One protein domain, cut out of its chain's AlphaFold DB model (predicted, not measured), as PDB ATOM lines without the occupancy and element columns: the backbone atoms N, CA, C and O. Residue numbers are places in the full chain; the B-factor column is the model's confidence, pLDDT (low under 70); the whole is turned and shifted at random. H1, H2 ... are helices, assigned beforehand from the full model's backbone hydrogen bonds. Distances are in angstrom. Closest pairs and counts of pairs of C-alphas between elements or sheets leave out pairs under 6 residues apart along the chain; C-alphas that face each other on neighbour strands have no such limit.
ATOM      1  N   GLN A   2     -15.505  18.590 -18.360       77.38
ATOM      2  CA  GLN A   2     -14.037  18.631 -18.544       77.38
ATOM      3  C   GLN A   2     -13.268  19.295 -17.381       77.38
ATOM      4  O   GLN A   2     -12.181  18.850 -17.031       77.38
ATOM      5  N   GLN A   3     -13.846  20.320 -16.744       82.25
ATOM      6  CA  GLN A   3     -13.254  20.974 -15.572       82.25
ATOM      7  C   GLN A   3     -13.153  20.038 -14.352       82.25
ATOM      8  O   GLN A   3     -12.109  19.994 -13.716       82.25
ATOM      9  N   PHE A   4     -14.184  19.232 -14.070       82.31
ATOM     10  CA  PHE A   4     -14.170  18.261 -12.963       82.31
ATOM     11  C   PHE A   4     -13.161  17.134 -13.186       82.31
ATOM     12  O   PHE A   4     -12.480  16.730 -12.252       82.31
ATOM     13  N   ILE A   5     -13.014  16.674 -14.430       81.00
ATOM     14  CA  ILE A   5     -12.005  15.671 -14.799       81.00
ATOM     15  C   ILE A   5     -10.589  16.211 -14.556       81.00
ATOM     16  O   ILE A   5      -9.751  15.500 -14.011       81.00
ATOM     17  N   ARG A   6     -10.324  17.483 -14.891       82.69
ATOM     18  CA  ARG A   6      -9.028  18.120 -14.592       82.69
ATOM     19  C   ARG A   6      -8.741  18.166 -13.088       82.69
ATOM     20  O   ARG A   6      -7.630  17.834 -12.698       82.69
ATOM     21  N   ILE A   7      -9.739  18.520 -12.274       84.00
ATOM     22  CA  ILE A   7      -9.609  18.571 -10.806       84.00
ATOM     23  C   ILE A   7      -9.374  17.168 -10.223       84.00
ATOM     24  O   ILE A   7      -8.519  16.993  -9.357       84.00
ATOM     25  N   LEU A   8     -10.088  16.149 -10.719       82.81
ATOM     26  CA  LEU A   8      -9.868  14.761 -10.304       82.81
ATOM     27  C   LEU A   8      -8.461  14.281 -10.670       82.81
ATOM     28  O   LEU A   8      -7.800  13.674  -9.836       82.81
ATOM     29  N   ASN A   9      -7.979  14.594 -11.875       86.00
ATOM     30  CA  ASN A   9      -6.626  14.227 -12.292       86.00
ATOM     31  C   ASN A   9      -5.559  14.862 -11.401       86.00
ATOM     32  O   ASN A   9      -4.640  14.162 -10.989       86.00
ATOM     33  N   SER A  10      -5.692  16.147 -11.059       84.00
ATOM     34  CA  SER A  10      -4.755  16.785 -10.128       84.00
ATOM     35  C   SER A  10      -4.814  16.161  -8.733       84.00
ATOM     36  O   SER A  10      -3.768  15.924  -8.140       84.00
ATOM     37  N   ALA A  11      -6.012  15.833  -8.235       82.19
ATOM     38  CA  ALA A  11      -6.183  15.221  -6.917       82.19
ATOM     39  C   ALA A  11      -5.579  13.807  -6.849       82.19
ATOM     40  O   ALA A  11      -4.854  13.484  -5.912       82.19
ATOM     41  N   TYR A  12      -5.810  12.970  -7.866       83.06
ATOM     42  CA  TYR A  12      -5.206  11.637  -7.941       83.06
ATOM     43  C   TYR A  12      -3.692  11.681  -8.157       83.06
ATOM     44  O   TYR A  12      -2.974  10.853  -7.600       83.06
ATOM     45  N   GLN A  13      -3.186  12.648  -8.928       82.94
ATOM     46  CA  GLN A  13      -1.744  12.857  -9.049       82.94
ATOM     47  C   GLN A  13      -1.131  13.231  -7.702       82.94
ATOM     48  O   GLN A  13      -0.151  12.605  -7.309       82.94
ATOM     49  N   GLN A  14      -1.736  14.160  -6.957       80.62
ATOM     50  CA  GLN A  14      -1.271  14.542  -5.622       80.62
ATOM     51  C   GLN A  14      -1.159  13.322  -4.690       80.62
ATOM     52  O   GLN A  14      -0.098  13.094  -4.110       80.62
ATOM     53  N   ILE A  15      -2.185  12.462  -4.657       80.44
ATOM     54  CA  ILE A  15      -2.172  11.203  -3.885       80.44
ATOM     55  C   ILE A  15      -0.990  10.299  -4.272       80.44
ATOM     56  O   ILE A  15      -0.354   9.710  -3.403       80.44
ATOM     57  N   ASN A  16      -0.688  10.181  -5.566       72.75
ATOM     58  CA  ASN A  16       0.386   9.314  -6.055       72.75
ATOM     59  C   ASN A  16       1.796   9.880  -5.811       72.75
ATOM     60  O   ASN A  16       2.764   9.126  -5.917       72.75
ATOM     61  N   THR A  17       1.931  11.179  -5.522       68.00
ATOM     62  CA  THR A  17       3.241  11.833  -5.345       68.00
ATOM     63  C   THR A  17       3.652  11.923  -3.872       68.00
ATOM     64  O   THR A  17       4.819  11.707  -3.555       68.00
ATOM     65  N   ASP A  18       2.699  12.155  -2.963       60.91
ATOM     66  CA  ASP A  18       2.943  12.417  -1.533       60.91
ATOM     67  C   ASP A  18       2.945  11.148  -0.661       60.91
ATOM     68  O   ASP A  18       2.407  11.151   0.443       60.91
ATOM     69  N   GLY A  19       3.553  10.055  -1.133       53.31
ATOM     70  CA  GLY A  19       3.411   8.674  -0.629       53.31
ATOM     71  C   GLY A  19       3.594   8.359   0.874       53.31
ATOM     72  O   GLY A  19       3.565   7.180   1.210       53.31
ATOM     73  N   ASN A  20       3.750   9.338   1.773       49.12
ATOM     74  CA  ASN A  20       3.887   9.154   3.223       49.12
ATOM     75  C   ASN A  20       2.901   9.948   4.112       49.12
ATOM     76  O   ASN A  20       2.787   9.607   5.286       49.12
ATOM     77  N   THR A  21       2.169  10.950   3.613       54.50
ATOM     78  CA  THR A  21       1.146  11.674   4.406       54.50
ATOM     79  C   THR A  21      -0.135  11.783   3.602       54.50
ATOM     80  O   THR A  21      -0.319  12.682   2.784       54.50
ATOM     81  N   ILE A  22      -1.005  10.800   3.796       60.47
ATOM     82  CA  ILE A  22      -2.246  10.674   3.052       60.47
ATOM     83  C   ILE A  22      -3.243  11.732   3.549       60.47
ATOM     84  O   ILE A  22      -3.878  11.551   4.586       60.47
ATOM     85  N   ASP A  23      -3.405  12.829   2.806       78.06
ATOM     86  CA  ASP A  23      -4.365  13.880   3.157       78.06
ATOM     87  C   ASP A  23      -5.808  13.398   2.925       78.06
ATOM     88  O   ASP A  23      -6.305  13.282   1.796       78.06
ATOM     89  N   SER A  24      -6.506  13.125   4.026       83.75
ATOM     90  CA  SER A  24      -7.916  12.735   4.026       83.75
ATOM     91  C   SER A  24      -8.817  13.758   3.316       83.75
ATOM     92  O   SER A  24      -9.859  13.385   2.765       83.75
ATOM     93  N   ASN A  25      -8.420  15.033   3.241       85.56
ATOM     94  CA  ASN A  25      -9.184  16.074   2.556       85.56
ATOM     95  C   ASN A  25      -9.154  15.928   1.031       85.56
ATOM     96  O   ASN A  25     -10.154  16.241   0.371       85.56
ATOM     97  N   VAL A  26      -8.068  15.392   0.462       86.94
ATOM     98  CA  VAL A  26      -7.986  15.123  -0.982       86.94
ATOM     99  C   VAL A  26      -8.988  14.034  -1.362       86.94
ATOM    100  O   VAL A  26      -9.792  14.226  -2.280       86.94
ATOM    101  N   TYR A  27      -9.043  12.933  -0.602       89.88
ATOM    102  CA  TYR A  27     -10.064  11.904  -0.824       89.88
ATOM    103  C   TYR A  27     -11.481  12.428  -0.606       89.88
ATOM    104  O   TYR A  27     -12.378  12.109  -1.387       89.88
ATOM    105  N   PHE A  28     -11.698  13.253   0.419       90.81
ATOM    106  CA  PHE A  28     -13.012  13.839   0.665       90.81
ATOM    107  C   PHE A  28     -13.486  14.698  -0.517       90.81
ATOM    108  O   PHE A  28     -14.634  14.573  -0.948       90.81
ATOM    109  N   THR A  29     -12.585  15.483  -1.111       90.12
ATOM    110  CA  THR A  29     -12.863  16.287  -2.312       90.12
ATOM    111  C   THR A  29     -13.213  15.406  -3.515       90.12
ATOM    112  O   THR A  29     -14.195  15.668  -4.214       90.12
ATOM    113  N   ILE A  30     -12.467  14.317  -3.740       90.50
ATOM    114  CA  ILE A  30     -12.773  13.333  -4.794       90.50
ATOM    115  C   ILE A  30     -14.186  12.766  -4.602       90.50
ATOM    116  O   ILE A  30     -14.966  12.698  -5.556       90.50
ATOM    117  N   ILE A  31     -14.539  12.396  -3.367       92.88
ATOM    118  CA  ILE A  31     -15.856  11.846  -3.027       92.88
ATOM    119  C   ILE A  31     -16.963  12.872  -3.280       92.88
ATOM    120  O   ILE A  31     -17.983  12.515  -3.871       92.88
ATOM    121  N   GLN A  32     -16.771  14.137  -2.891       93.25
ATOM    122  CA  GLN A  32     -17.724  15.217  -3.171       93.25
ATOM    123  C   GLN A  32     -17.976  15.361  -4.679       93.25
ATOM    124  O   GLN A  32     -19.123  15.298  -5.118       93.25
ATOM    125  N   ILE A  33     -16.912  15.434  -5.486       90.88
ATOM    126  CA  ILE A  33     -17.028  15.567  -6.946       90.88
ATOM    127  C   ILE A  33     -17.766  14.370  -7.557       90.88
ATOM    128  O   ILE A  33     -18.634  14.558  -8.416       90.88
ATOM    129  N   LYS A  34     -17.440  13.140  -7.132       92.00
ATOM    130  CA  LYS A  34     -18.071  11.911  -7.644       92.00
ATOM    131  C   LYS A  34     -19.527  11.760  -7.213       92.00
ATOM    132  O   LYS A  34     -20.325  11.225  -7.981       92.00
ATOM    133  N   LYS A  35     -19.884  12.243  -6.022       91.81
ATOM    134  CA  LYS A  35     -21.270  12.283  -5.542       91.81
ATOM    135  C   LYS A  35     -22.128  13.206  -6.405       91.81
ATOM    136  O   LYS A  35     -23.204  12.800  -6.838       91.81
ATOM    137  N   ASP A  36     -21.620  14.402  -6.698       91.44
ATOM    138  CA  ASP A  36     -22.329  15.408  -7.498       91.44
ATOM    139  C   ASP A  36     -22.351  15.055  -8.993       91.44
ATOM    140  O   ASP A  36     -23.212  15.517  -9.742       91.44
ATOM    141  N   ASN A  37     -21.428  14.195  -9.438       90.56
ATOM    142  CA  ASN A  37     -21.329  13.728 -10.819       90.56
ATOM    143  C   ASN A  37     -21.323  12.186 -10.883       90.56
ATOM    144  O   ASN A  37     -20.268  11.590 -11.121       90.56
ATOM    145  N   PRO A  38     -22.490  11.520 -10.753       86.25
ATOM    146  CA  PRO A  38     -22.615  10.057 -10.735       86.25
ATOM    147  C   PRO A  38     -21.918   9.315 -11.884       86.25
ATOM    148  O   PRO A  38     -21.439   8.197 -11.697       86.25
ATOM    149  N   SER A  39     -21.816   9.932 -13.068       87.00
ATOM    150  CA  SER A  39     -21.113   9.369 -14.230       87.00
ATOM    151  C   SER A  39     -19.611   9.166 -14.000       87.00
ATOM    152  O   SER A  39     -18.987   8.375 -14.699       87.00
ATOM    153  N   LEU A  40     -19.022   9.873 -13.031       88.19
ATOM    154  CA  LEU A  40     -17.609   9.789 -12.656       88.19
ATOM    155  C   LEU A  40     -17.363   8.827 -11.483       88.19
ATOM    156  O   LEU A  40     -16.232   8.726 -11.009       88.19
ATOM    157  N   GLY A  41     -18.380   8.091 -11.021       83.06
ATOM    158  CA  GLY A  41     -18.273   7.214  -9.848       83.06
ATOM    159  C   GLY A  41     -17.165   6.154  -9.937       83.06
ATOM    160  O   GLY A  41     -16.623   5.763  -8.909       83.06
ATOM    161  N   ASN A  42     -16.785   5.734 -11.149       87.62
ATOM    162  CA  ASN A  42     -15.699   4.775 -11.404       87.62
ATOM    163  C   ASN A  42     -14.476   5.394 -12.105       87.62
ATOM    164  O   ASN A  42     -13.647   4.662 -12.638       87.62
ATOM    165  N   TYR A  43     -14.378   6.724 -12.162       87.00
ATOM    166  CA  TYR A  43     -13.253   7.408 -12.801       87.00
ATOM    167  C   TYR A  43     -11.955   7.171 -12.014       87.00
ATOM    168  O   TYR A  43     -11.922   7.507 -10.827       87.00
ATOM    169  N   GLU A  44     -10.928   6.612 -12.674       87.12
ATOM    170  CA  GLU A  44      -9.658   6.069 -12.124       87.12
ATOM    171  C   GLU A  44      -9.848   4.926 -11.112       87.12
ATOM    172  O   GLU A  44      -9.287   3.838 -11.237       87.12
ATOM    173  N   GLN A  45     -10.707   5.150 -10.126       88.06
ATOM    174  CA  GLN A  45     -11.038   4.228  -9.062       88.06
ATOM    175  C   GLN A  45     -12.542   4.274  -8.754       88.06
ATOM    176  O   GLN A  45     -13.231   5.258  -9.028       88.06
ATOM    177  N   SER A  46     -13.090   3.194  -8.191       92.56
ATOM    178  CA  SER A  46     -14.478   3.202  -7.727       92.56
ATOM    179  C   SER A  46     -14.640   4.058  -6.473       92.56
ATOM    180  O   SER A  46     -13.825   3.983  -5.553       92.56
ATOM    181  N   ILE A  47     -15.747   4.799  -6.398       93.25
ATOM    182  CA  ILE A  47     -16.087   5.640  -5.245       93.25
ATOM    183  C   ILE A  47     -16.069   4.841  -3.934       93.25
ATOM    184  O   ILE A  47     -15.560   5.319  -2.928       93.25
ATOM    185  N   TYR A  48     -16.492   3.574  -3.958       95.06
ATOM    186  CA  TYR A  48     -16.376   2.653  -2.825       95.06
ATOM    187  C   TYR A  48     -14.946   2.531  -2.274       95.06
ATOM    188  O   TYR A  48     -14.743   2.513  -1.058       95.06
ATOM    189  N   LYS A  49     -13.950   2.396  -3.160       93.69
ATOM    190  CA  LYS A  49     -12.541   2.305  -2.757       93.69
ATOM    191  C   LYS A  49     -12.037   3.656  -2.256       93.69
ATOM    192  O   LYS A  49     -11.383   3.678  -1.219       93.69
ATOM    193  N   ASP A  50     -12.407   4.756  -2.916       92.38
ATOM    194  CA  ASP A  50     -12.049   6.107  -2.462       92.38
ATOM    195  C   ASP A  50     -12.596   6.392  -1.056       92.38
ATOM    196  O   ASP A  50     -11.873   6.904  -0.210       92.38
ATOM    197  N   ILE A  51     -13.835   5.978  -0.762       95.25
ATOM    198  CA  ILE A  51     -14.438   6.117   0.572       95.25
ATOM    199  C   ILE A  51     -13.680   5.289   1.615       95.25
ATOM    200  O   ILE A  51     -13.486   5.752   2.737       95.25
ATOM    201  N   LYS A  52     -13.228   4.071   1.285       95.00
ATOM    202  CA  LYS A  52     -12.416   3.279   2.224       95.00
ATOM    203  C   LYS A  52     -11.088   3.950   2.543       95.00
ATOM    204  O   LYS A  52     -10.728   4.014   3.713       95.00
ATOM    205  N   LEU A  53     -10.395   4.438   1.515       92.44
ATOM    206  CA  LEU A  53      -9.123   5.138   1.680       92.44
ATOM    207  C   LEU A  53      -9.312   6.427   2.480       92.44
ATOM    208  O   LEU A  53      -8.546   6.671   3.404       92.44
ATOM    209  N   PHE A  54     -10.386   7.175   2.206       93.56
ATOM    210  CA  PHE A  54     -10.791   8.322   3.014       93.56
ATOM    211  C   PHE A  54     -10.961   7.954   4.489       93.56
ATOM    212  O   PHE A  54     -10.365   8.603   5.335       93.56
ATOM    213  N   ILE A  55     -11.753   6.922   4.807       92.62
ATOM    214  CA  ILE A  55     -12.012   6.519   6.198       92.62
ATOM    215  C   ILE A  55     -10.704   6.162   6.912       92.62
ATOM    216  O   ILE A  55     -10.500   6.599   8.038       92.62
ATOM    217  N   THR A  56      -9.829   5.379   6.274       91.19
ATOM    218  CA  THR A  56      -8.535   5.000   6.858       91.19
ATOM    219  C   THR A  56      -7.658   6.226   7.098       91.19
ATOM    220  O   THR A  56      -7.256   6.455   8.232       91.19
ATOM    221  N   ALA A  57      -7.452   7.057   6.073       87.88
ATOM    222  CA  ALA A  57      -6.618   8.251   6.173       87.88
ATOM    223  C   ALA A  57      -7.168   9.274   7.177       87.88
ATOM    224  O   ALA A  57      -6.411   9.892   7.914       87.88
ATOM    225  N   TYR A  58      -8.492   9.444   7.228       88.06
ATOM    226  CA  TYR A  58      -9.144  10.374   8.146       88.06
ATOM    227  C   TYR A  58      -8.924   9.957   9.600       88.06
ATOM    228  O   TYR A  58      -8.507  10.779  10.410       88.06
ATOM    229  N   LEU A  59      -9.121   8.673   9.911       87.00
ATOM    230  CA  LEU A  59      -8.903   8.155  11.261       87.00
ATOM    231  C   LEU A  59      -7.417   8.136  11.646       87.00
ATOM    232  O   LEU A  59      -7.084   8.437  12.786       87.00
ATOM    233  N   GLU A  60      -6.513   7.826  10.715       83.75
ATOM    234  CA  GLU A  60      -5.066   7.897  10.960       83.75
ATOM    235  C   GLU A  60      -4.599   9.335  11.216       83.75
ATOM    236  O   GLU A  60      -3.828   9.559  12.145       83.75
ATOM    237  N   SER A  61      -5.111  10.315  10.460       78.69
ATOM    238  CA  SER A  61      -4.772  11.729  10.670       78.69
ATOM    239  C   SER A  61      -5.203  12.234  12.046       78.69
ATOM    240  O   SER A  61      -4.444  12.940  12.702       78.69
ATOM    241  N   THR A  62      -6.362  11.789  12.546       73.44
ATOM    242  CA  THR A  62      -6.823  12.151  13.895       73.44
ATOM    243  C   THR A  62      -5.977  11.540  15.016       73.44
ATOM    244  O   THR A  62      -6.005  12.060  16.122       73.44
ATOM    245  N   HIS A  63      -5.209  10.473  14.756       67.69
ATOM    246  CA  HIS A  63      -4.275   9.898  15.741       67.69
ATOM    247  C   HIS A  63      -2.915  10.599  15.779       67.69
ATOM    248  O   HIS A  63      -2.193  10.456  16.759       67.69
ATOM    249  N   GLN A  64      -2.523  11.286  14.703       63.47
ATOM    250  CA  GLN A  64      -1.192  11.895  14.574       63.47
ATOM    251  C   GLN A  64      -1.140  13.344  15.076       63.47
ATOM    252  O   GLN A  64      -0.062  13.849  15.390       63.47
ATOM    253  N   GLU A  65      -2.283  14.024  15.157       55.75
ATOM    254  CA  GLU A  65      -2.367  15.397  15.653       55.75
ATOM    255  C   GLU A  65      -2.510  15.411  17.188       55.75
ATOM    256  O   GLU A  65      -3.597  15.602  17.721       55.75
ATOM    257  N   ASP A  66      -1.383  15.240  17.895       45.19
ATOM    258  CA  ASP A  66      -1.210  15.207  19.371       45.19
ATOM    259  C   ASP A  66      -1.713  16.455  20.153       45.19
ATOM    260  O   ASP A  66      -1.450  16.601  21.348       45.19
ATOM    261  N   PHE A  67      -2.435  17.390  19.526       42.34
ATOM    262  CA  PHE A  67      -2.901  18.621  20.170       42.34
ATOM    263  C   PHE A  67      -4.284  19.074  19.661       42.34
ATOM    264  O   PHE A  67      -4.394  19.996  18.854       42.34
ATOM    265  N   GLY A  68      -5.359  18.495  20.209       42.69
ATOM    266  CA  GLY A  68      -6.651  19.183  20.358       42.69
ATOM    267  C   GLY A  68      -7.608  19.192  19.157       42.69
ATOM    268  O   GLY A  68      -8.619  19.894  19.217       42.69
ATOM    269  N   TYR A  69      -7.354  18.397  18.112       47.06
ATOM    270  CA  TYR A  69      -8.328  18.073  17.050       47.06
ATOM    271  C   TYR A  69      -9.064  16.741  17.322       47.06
ATOM    272  O   TYR A  69      -9.496  16.050  16.403       47.06
ATOM    273  N   ASP A  70      -9.258  16.403  18.601       55.22
ATOM    274  CA  ASP A  70      -9.688  15.092  19.131       55.22
ATOM    275  C   ASP A  70     -11.110  14.627  18.738       55.22
ATOM    276  O   ASP A  70     -11.605  13.609  19.233       55.22
ATOM    277  N   PHE A  71     -11.810  15.357  17.868       72.38
ATOM    278  CA  PHE A  71     -13.197  15.075  17.518       72.38
ATOM    279  C   PHE A  71     -13.327  14.581  16.082       72.38
ATOM    280  O   PHE A  71     -13.282  15.341  15.115       72.38
ATOM    281  N   ILE A  72     -13.577  13.280  15.958       83.19
ATOM    282  CA  ILE A  72     -14.022  12.671  14.707       83.19
ATOM    283  C   ILE A  72     -15.405  13.223  14.355       83.19
ATOM    284  O   ILE A  72     -16.385  13.007  15.073       83.19
ATOM    285  N   ASP A  73     -15.491  13.870  13.198       87.38
ATOM    286  CA  ASP A  73     -16.743  14.343  12.628       87.38
ATOM    287  C   ASP A  73     -17.514  13.168  11.995       87.38
ATOM    288  O   ASP A  73     -17.216  12.688  10.891       87.38
ATOM    289  N   LEU A  74     -18.533  12.693  12.717       89.56
ATOM    290  CA  LEU A  74     -19.439  11.648  12.242       89.56
ATOM    291  C   LEU A  74     -20.222  12.065  10.993       89.56
ATOM    292  O   LEU A  74     -20.520  11.201  10.164       89.56
ATOM    293  N   ASP A  75     -20.538  13.349  10.824       91.38
ATOM    294  CA  ASP A  75     -21.282  13.828   9.662       91.38
ATOM    295  C   ASP A  75     -20.417  13.763   8.404       91.38
ATOM    296  O   ASP A  75     -20.908  13.355   7.347       91.38
ATOM    297  N   LYS A  76     -19.111  14.031   8.518       91.31
ATOM    298  CA  LYS A  76     -18.150  13.841   7.418       91.31
ATOM    299  C   LYS A  76     -18.077  12.371   6.983       91.31
ATOM    300  O   LYS A  76     -18.134  12.066   5.786       91.31
ATOM    301  N   LEU A  77     -18.033  11.444   7.944       93.50
ATOM    302  CA  LEU A  77     -18.074   9.999   7.681       93.50
ATOM    303  C   LEU A  77     -19.403   9.568   7.045       93.50
ATOM    304  O   LEU A  77     -19.417   8.821   6.064       93.50
ATOM    305  N   HIS A  78     -20.528  10.048   7.574       94.56
ATOM    306  CA  HIS A  78     -21.853   9.775   7.024       94.56
ATOM    307  C   HIS A  78     -21.996  10.299   5.598       94.56
ATOM    308  O   HIS A  78     -22.475   9.567   4.731       94.56
ATOM    309  N   TYR A  79     -21.531  11.520   5.337       95.25
ATOM    310  CA  TYR A  79     -21.556  12.131   4.017       95.25
ATOM    311  C   TYR A  79     -20.795  11.291   2.993       95.25
ATOM    312  O   TYR A  79     -21.308  11.057   1.894       95.25
ATOM    313  N   ALA A  80     -19.594  10.833   3.363       94.88
ATOM    314  CA  ALA A  80     -18.759  10.007   2.505       94.88
ATOM    315  C   ALA A  80     -19.421   8.656   2.210       94.88
ATOM    316  O   ALA A  80     -19.499   8.251   1.055       94.88
ATOM    317  N   ILE A  81     -19.973   7.984   3.226       96.00
ATOM    318  CA  ILE A  81     -20.697   6.717   3.040       96.00
ATOM    319  C   ILE A  81     -21.926   6.916   2.141       96.00
ATOM    320  O   ILE A  81     -22.171   6.103   1.252       96.00
ATOM    321  N   ASP A  82     -22.687   7.992   2.333       94.56
ATOM    322  CA  ASP A  82     -23.895   8.276   1.551       94.56
ATOM    323  C   ASP A  82     -23.607   8.620   0.082       94.56
ATOM    324  O   ASP A  82     -24.519   8.543  -0.746       94.56
ATOM    325  N   ALA A  83     -22.366   8.989  -0.251       93.94
ATOM    326  CA  ALA A  83     -21.943   9.237  -1.627       93.94
ATOM    327  C   ALA A  83     -22.014   7.974  -2.502       93.94
ATOM    328  O   ALA A  83     -22.260   8.063  -3.704       93.94
ATOM    329  N   GLU A  84     -21.842   6.796  -1.900       94.62
ATOM    330  CA  GLU A  84     -22.031   5.515  -2.574       94.62
ATOM    331  C   GLU A  84     -23.498   5.338  -2.985       94.62
ATOM    332  O   GLU A  84     -24.398   5.735  -2.251       94.62
ATOM    333  N   GLN A  85     -23.777   4.733  -4.138       91.00
ATOM    334  CA  GLN A  85     -25.144   4.684  -4.679       91.00
ATOM    335  C   GLN A  85     -25.934   3.481  -4.165       91.00
ATOM    336  O   GLN A  85     -27.145   3.569  -3.956       91.00
ATOM    337  N   THR A  86     -25.262   2.347  -3.955       93.56
ATOM    338  CA  THR A  86     -25.949   1.096  -3.611       93.56
ATOM    339  C   THR A  86     -26.060   0.904  -2.102       93.56
ATOM    340  O   THR A  86     -25.080   1.020  -1.363       93.56
ATOM    341  N   ASN A  87     -27.247   0.520  -1.621       94.56
ATOM    342  CA  ASN A  87     -27.467   0.262  -0.194       94.56
ATOM    343  C   ASN A  87     -26.576  -0.873   0.334       94.56
ATOM    344  O   ASN A  87     -26.085  -0.802   1.461       94.56
ATOM    345  N   ARG A  88     -26.280  -1.880  -0.501       94.56
ATOM    346  CA  ARG A  88     -25.335  -2.960  -0.171       94.56
ATOM    347  C   ARG A  88     -23.921  -2.444   0.092       94.56
ATOM    348  O   ARG A  88     -23.303  -2.870   1.068       94.56
ATOM    349  N   ALA A  89     -23.408  -1.556  -0.752       94.94
ATOM    350  CA  ALA A  89     -22.073  -1.004  -0.566       94.94
ATOM    351  C   ALA A  89     -22.034  -0.045   0.635       94.94
ATOM    352  O   ALA A  89     -21.136  -0.179   1.465       94.94
ATOM    353  N   ARG A  90     -23.057   0.804   0.821       96.88
ATOM    354  CA  ARG A  90     -23.217   1.639   2.030       96.88
ATOM    355  C   ARG A  90     -23.197   0.813   3.317       96.88
ATOM    356  O   ARG A  90     -22.454   1.129   4.240       96.88
ATOM    357  N   TYR A  91     -23.946  -0.291   3.354       96.31
ATOM    358  CA  TYR A  91     -23.943  -1.234   4.476       96.31
ATOM    359  C   TYR A  91     -22.532  -1.762   4.777       96.31
ATOM    360  O   TYR A  91     -22.081  -1.729   5.921       96.31
ATOM    361  N   GLN A  92     -21.801  -2.209   3.750       96.56
ATOM    362  CA  GLN A  92     -20.430  -2.700   3.917       96.56
ATOM    363  C   GLN A  92     -19.460  -1.602   4.373       96.56
ATOM    364  O   GLN A  92     -18.570  -1.883   5.178       96.56
ATOM    365  N   LEU A  93     -19.631  -0.370   3.888       97.44
ATOM    366  CA  LEU A  93     -18.839   0.786   4.305       97.44
ATOM    367  C   LEU A  93     -19.103   1.150   5.769       97.44
ATOM    368  O   LEU A  93     -18.144   1.394   6.492       97.44
ATOM    369  N   CYS A  94     -20.350   1.084   6.250       97.06
ATOM    370  CA  CYS A  94     -20.644   1.254   7.676       97.06
ATOM    371  C   CYS A  94     -19.907   0.214   8.535       97.06
ATOM    372  O   CYS A  94     -19.263   0.577   9.513       97.06
ATOM    373  N   TYR A  95     -19.935  -1.070   8.163       96.25
ATOM    374  CA  TYR A  95     -19.200  -2.109   8.905       96.25
ATOM    375  C   TYR A  95     -17.679  -1.950   8.824       96.25
ATOM    376  O   TYR A  95     -16.963  -2.319   9.753       96.25
ATOM    377  N   PHE A  96     -17.162  -1.442   7.708       96.50
ATOM    378  CA  PHE A  96     -15.749  -1.107   7.586       96.50
ATOM    379  C   PHE A  96     -15.377   0.055   8.518       96.50
ATOM    380  O   PHE A  96     -14.481  -0.104   9.340       96.50
ATOM    381  N   CYS A  97     -16.126   1.156   8.459       95.62
ATOM    382  CA  CYS A  97     -15.944   2.334   9.305       95.62
ATOM    383  C   CYS A  97     -16.053   1.994  10.797       95.62
ATOM    384  O   CYS A  97     -15.164   2.334  11.566       95.62
ATOM    385  N   ALA A  98     -17.072   1.232  11.203       94.94
ATOM    386  CA  ALA A  98     -17.234   0.810  12.591       94.94
ATOM    387  C   ALA A  98     -16.053  -0.034  13.093       94.94
ATOM    388  O   ALA A  98     -15.640   0.118  14.238       94.94
ATOM    389  N   ARG A  99     -15.482  -0.912  12.256       93.62
ATOM    390  CA  ARG A  99     -14.278  -1.672  12.630       93.62
ATOM    391  C   ARG A  99     -13.064  -0.762  12.798       93.62
ATOM    392  O   ARG A  99     -12.347  -0.931  13.773       93.62
ATOM    393  N   ALA A 100     -12.879   0.196  11.889       91.75
ATOM    394  CA  ALA A 100     -11.775   1.153  11.951       91.75
ATOM    395  C   ALA A 100     -11.883   2.104  13.164       91.75
ATOM    396  O   ALA A 100     -10.883   2.426  13.801       91.75
ATOM    397  N   LEU A 101     -13.104   2.500  13.538       90.88
ATOM    398  CA  LEU A 101     -13.372   3.273  14.754       90.88
ATOM    399  C   LEU A 101     -13.092   2.459  16.022       90.88
ATOM    400  O   LEU A 101     -12.459   2.964  16.942       90.88
ATOM    401  N   LYS A 102     -13.496   1.181  16.056       89.25
ATOM    402  CA  LYS A 102     -13.194   0.284  17.184       89.25
ATOM    403  C   LYS A 102     -11.698   0.052  17.360       89.25
ATOM    404  O   LYS A 102     -11.222   0.105  18.483       89.25
ATOM    405  N   SER A 103     -10.950  -0.161  16.274       86.94
ATOM    406  CA  SER A 103      -9.486  -0.276  16.355       86.94
ATOM    407  C   SER A 103      -8.809   1.019  16.809       86.94
ATOM    408  O   SER A 103      -7.677   0.980  17.269       86.94
ATOM    409  N   SER A 104      -9.515   2.142  16.691       82.56
ATOM    410  CA  SER A 104      -9.085   3.473  17.119       82.56
ATOM    411  C   SER A 104      -9.614   3.861  18.510       82.56
ATOM    412  O   SER A 104      -9.557   5.027  18.862       82.56
ATOM    413  N   ASN A 105     -10.159   2.919  19.295       83.94
ATOM    414  CA  ASN A 105     -10.759   3.152  20.620       83.94
ATOM    415  C   ASN A 105     -11.988   4.093  20.654       83.94
ATOM    416  O   ASN A 105     -12.356   4.599  21.712       83.94
ATOM    417  N   HIS A 106     -12.693   4.277  19.533       84.56
ATOM    418  CA  HIS A 106     -13.924   5.076  19.463       84.56
ATOM    419  C   HIS A 106     -15.182   4.193  19.422       84.56
ATOM    420  O   HIS A 106     -15.920   4.164  18.429       84.56
ATOM    421  N   GLU A 107     -15.431   3.442  20.496       84.69
ATOM    422  CA  GLU A 107     -16.534   2.469  20.560       84.69
ATOM    423  C   GLU A 107     -17.919   3.111  20.400       84.69
ATOM    424  O   GLU A 107     -18.725   2.631  19.601       84.69
ATOM    425  N   GLU A 108     -18.181   4.234  21.073       84.81
ATOM    426  CA  GLU A 108     -19.486   4.911  21.010       84.81
ATOM    427  C   GLU A 108     -19.801   5.431  19.591       84.81
ATOM    428  O   GLU A 108     -20.924   5.293  19.091       84.81
ATOM    429  N   LEU A 109     -18.791   5.952  18.881       88.31
ATOM    430  CA  LEU A 109     -18.929   6.375  17.481       88.31
ATOM    431  C   LEU A 109     -19.172   5.171  16.562       88.31
ATOM    432  O   LEU A 109     -20.008   5.229  15.651       88.31
ATOM    433  N   ALA A 110     -18.488   4.052  16.818       89.56
ATOM    434  CA  ALA A 110     -18.699   2.816  16.077       89.56
ATOM    435  C   ALA A 110     -20.131   2.281  16.249       89.56
ATOM    436  O   ALA A 110     -20.731   1.819  15.275       89.56
ATOM    437  N   GLU A 111     -20.710   2.373  17.448       88.50
ATOM    438  CA  GLU A 111     -22.109   2.005  17.687       88.50
ATOM    439  C   GLU A 111     -23.087   2.878  16.899       88.50
ATOM    440  O   GLU A 111     -24.043   2.354  16.320       88.50
ATOM    441  N   SER A 112     -22.839   4.189  16.819       89.94
ATOM    442  CA  SER A 112     -23.644   5.104  16.000       89.94
ATOM    443  C   SER A 112     -23.637   4.690  14.520       89.94
ATOM    444  O   SER A 112     -24.690   4.542  13.884       89.94
ATOM    445  N   ILE A 113     -22.456   4.368  13.983       93.06
ATOM    446  CA  ILE A 113     -22.301   3.878  12.607       93.06
ATOM    447  C   ILE A 113     -23.001   2.522  12.406       93.06
ATOM    448  O   ILE A 113     -23.637   2.303  11.371       93.06
ATOM    449  N   LEU A 114     -22.950   1.612  13.385       91.94
ATOM    450  CA  LEU A 114     -23.649   0.321  13.315       91.94
ATOM    451  C   LEU A 114     -25.174   0.469  13.386       91.94
ATOM    452  O   LEU A 114     -25.887  -0.240  12.669       91.94
ATOM    453  N   LYS A 115     -25.698   1.413  14.179       88.56
ATOM    454  CA  LYS A 115     -27.130   1.764  14.163       88.56
ATOM    455  C   LYS A 115     -27.553   2.209  12.761       88.56
ATOM    456  O   LYS A 115     -28.577   1.750  12.252       88.56
ATOM    457  N   ARG A 116     -26.723   3.006  12.082       90.06
ATOM    458  CA  ARG A 116     -26.945   3.384  10.679       90.06
ATOM    459  C   ARG A 116     -26.856   2.191   9.721       90.06
ATOM    460  O   ARG A 116     -27.667   2.097   8.801       90.06
ATOM    461  N   ALA A 117     -25.948   1.240   9.949       93.19
ATOM    462  CA  ALA A 117     -25.857   0.021   9.142       93.19
ATOM    463  C   ALA A 117     -27.171  -0.783   9.149       93.19
ATOM    464  O   ALA A 117     -27.593  -1.265   8.094       93.19
ATOM    465  N   LYS A 118     -27.871  -0.859  10.295       90.19
ATOM    466  CA  LYS A 118     -29.192  -1.514  10.400       90.19
ATOM    467  C   LYS A 118     -30.224  -0.893   9.448       90.19
ATOM    468  O   LYS A 118     -30.992  -1.623   8.827       90.19
ATOM    469  N   LYS A 119     -30.204   0.434   9.245       91.38
ATOM    470  CA  LYS A 119     -31.075   1.110   8.262       91.38
ATOM    471  C   LYS A 119     -30.823   0.598   6.841       91.38
ATOM    472  O   LYS A 119     -31.770   0.246   6.141       91.38
ATOM    473  N   PHE A 120     -29.561   0.517   6.415       93.94
ATOM    474  CA  PHE A 120     -29.230  -0.006   5.085       93.94
ATOM    475  C   PHE A 120     -29.554  -1.494   4.951       93.94
ATOM    476  O   PHE A 120     -30.009  -1.915   3.893       93.94
ATOM    477  N   GLN A 121     -29.401  -2.278   6.021       93.25
ATOM    478  CA  GLN A 121     -29.810  -3.682   6.041       93.25
ATOM    479  C   GLN A 121     -31.305  -3.844   5.736       93.25
ATOM    480  O   GLN A 121     -31.663  -4.667   4.897       93.25
ATOM    481  N   ILE A 122     -32.162  -3.033   6.365       91.00
ATOM    482  CA  ILE A 122     -33.609  -3.031   6.109       91.00
ATOM    483  C   ILE A 122     -33.892  -2.715   4.634       91.00
ATOM    484  O   ILE A 122     -34.636  -3.446   3.981       91.00
ATOM    485  N   LEU A 123     -33.259  -1.670   4.086       92.06
ATOM    486  CA  LEU A 123     -33.434  -1.279   2.682       92.06
ATOM    487  C   LEU A 123     -33.009  -2.389   1.709       92.06
ATOM    488  O   LEU A 123     -33.734  -2.675   0.762       92.06
ATOM    489  N   ILE A 124     -31.886  -3.062   1.976       92.56
ATOM    490  CA  ILE A 124     -31.407  -4.193   1.168       92.56
ATOM    491  C   ILE A 124     -32.432  -5.332   1.145       92.56
ATOM    492  O   ILE A 124     -32.647  -5.942   0.100       92.56
ATOM    493  N   GLU A 125     -33.057  -5.659   2.280       90.88
ATOM    494  CA  GLU A 125     -34.062  -6.727   2.301       90.88
ATOM    495  C   GLU A 125     -35.340  -6.324   1.541       90.88
ATOM    496  O   GLU A 125     -35.911  -7.160   0.840       90.88
ATOM    497  N   PHE A 126     -35.739  -5.048   1.569       88.56
ATOM    498  CA  PHE A 126     -36.839  -4.551   0.729       88.56
ATOM    499  C   PHE A 126     -36.514  -4.588  -0.776       88.56
ATOM    500  O   PHE A 126     -37.385  -4.916  -1.583       88.56
ATOM    501  N   GLU A 127     -35.267  -4.314  -1.168       90.31
ATOM    502  CA  GLU A 127     -34.821  -4.358  -2.570       90.31
ATOM    503  C   GLU A 127     -34.866  -5.764  -3.176       90.31
ATOM    504  O   GLU A 127     -35.152  -5.914  -4.366       90.31
ATOM    505  N   LYS A 128     -34.612  -6.808  -2.375       88.69
ATOM    506  CA  LYS A 128     -34.550  -8.201  -2.848       88.69
ATOM    507  C   LYS A 128     -35.886  -8.782  -3.312       88.69
ATOM    508  O   LYS A 128     -35.875  -9.928  -3.742       88.69
ATOM    509  N   LYS A 129     -37.000  -8.041  -3.211       80.62
ATOM    510  CA  LYS A 129     -38.365  -8.403  -3.650       80.62
ATOM    511  C   LYS A 129     -38.754  -9.857  -3.343       80.62
ATOM    512  O   LYS A 129     -38.418 -10.786  -4.065       80.62
ATOM    513  N   GLY A 130     -39.538 -10.077  -2.295       87.06
ATOM    514  CA  GLY A 130     -40.093 -11.401  -2.015       87.06
ATOM    515  C   GLY A 130     -40.697 -11.483  -0.626       87.06
ATOM    516  O   GLY A 130     -40.249 -10.786   0.279       87.06
ATOM    517  N   PHE A 131     -41.694 -12.351  -0.449       84.88
ATOM    518  CA  PHE A 131     -42.434 -12.464   0.812       84.88
ATOM    519  C   PHE A 131     -41.516 -12.711   2.020       84.88
ATOM    520  O   PHE A 131     -41.598 -11.991   3.010       84.88
TER     521      PHE A 131
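What this domain is: This is residues 2 to 131 of the 243 residues of an uncharacterized protein of Flavobacterium terrae (UniProt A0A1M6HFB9). A flat slab of helices folds back and forth, with H2, H3, H4 and H5 as an up-and-down bundle in the middle; H1 packs on H2 at one end and H6, the longest helix, packs along H5 at the other. H3 and H4 lie nearest the mean of the C-alphas, H1 and H6 farthest from it. The printed part has 130 residues with six named helices, H1 to H6 in chain order, and no named strand; the class is all helix. The whole is compact, with a radius of gyration of the C-alphas of 15.6 A and spans of 52 by 40 by 19 A.

How they stand to each other: H6, residues 107 to 127, touches H5, residues 87 to 103; the closest C-alphas, of Ala 98 and Ala 110, are 4.3 A apart. They form a helical hairpin at a shallow tilt of 15 degrees, opposite ways. H5 touches H3, residues 47 to 64, with the C-alphas of Ile 55 and Cys 97 closest at 6.5 A; the two run the same way at a shallow tilt of 17 degrees. H4, residues 74 to 83, touches H5 through residues 90 to 94 of H5 alone, the C-alphas of Ile 81 and Arg 90 being closest at 5.8 A. H4 also touches H3, through residues 47 to 55 of H3 alone; the closest C-alphas are those of Ile 51 and Ala 80, 6.1 A apart. H4 and H6 are close but not clearly touching, with the C-alphas of Leu 74 and Leu 109 closest at 7.5 A. H2, residues 24 to 36, forms a helical hairpin with H3, with the C-alphas of Ser 24 and Tyr 58 closest at 4.9 A, at a shallow tilt of 28 degrees. H2 touches H4 at a steep tilt of 44 degrees, the same way; the C-alphas of Lys 35 and Ala 83 are closest at 5.0 A. H2, H3, H4 and H5 form a bundle, helices side by side, which is up and down, each running against the one before it in the chain. H1, residues 2 to 17, touches H2 at a shallow tilt of 25 degrees, opposite ways, with the C-alphas of Ala 11 and Val 26 closest at 6.2 A. H1 is apart from H3, H4, H5 and H6. Every O i to N i+4 pair is within hydrogen-bond range in H1, H2, H3, H4 and H5; in H6 it is 16 of 17.

Where its parts are: H6 measures 30.3 A from first to last C-alpha, from C-alpha 107 at (-16.534, 2.469, 20.560) to C-alpha 127 at (-34.821, -4.358, -2.570). H3 is 25.6 A long, H5 24.4 A and H1 22.8 A, the last beginning at C-alpha 2 at (-14.037, 18.631, -18.544). H2 and H4 are shorter.

The domain as a whole: The C-alphas of Phe 67 and Phe 131 are the two farthest apart, at 53.9 A. The printed part has no cut. The links H4 to H5 and H5 to H6 are tight, the other three are short, and no link is long. The mean pLDDT of the printed part is 85.4; it is under 70 at residues 17 to 22, of which 17 belongs to H1, and at residues 63 to 70, of which 63 and 64 belong to H3.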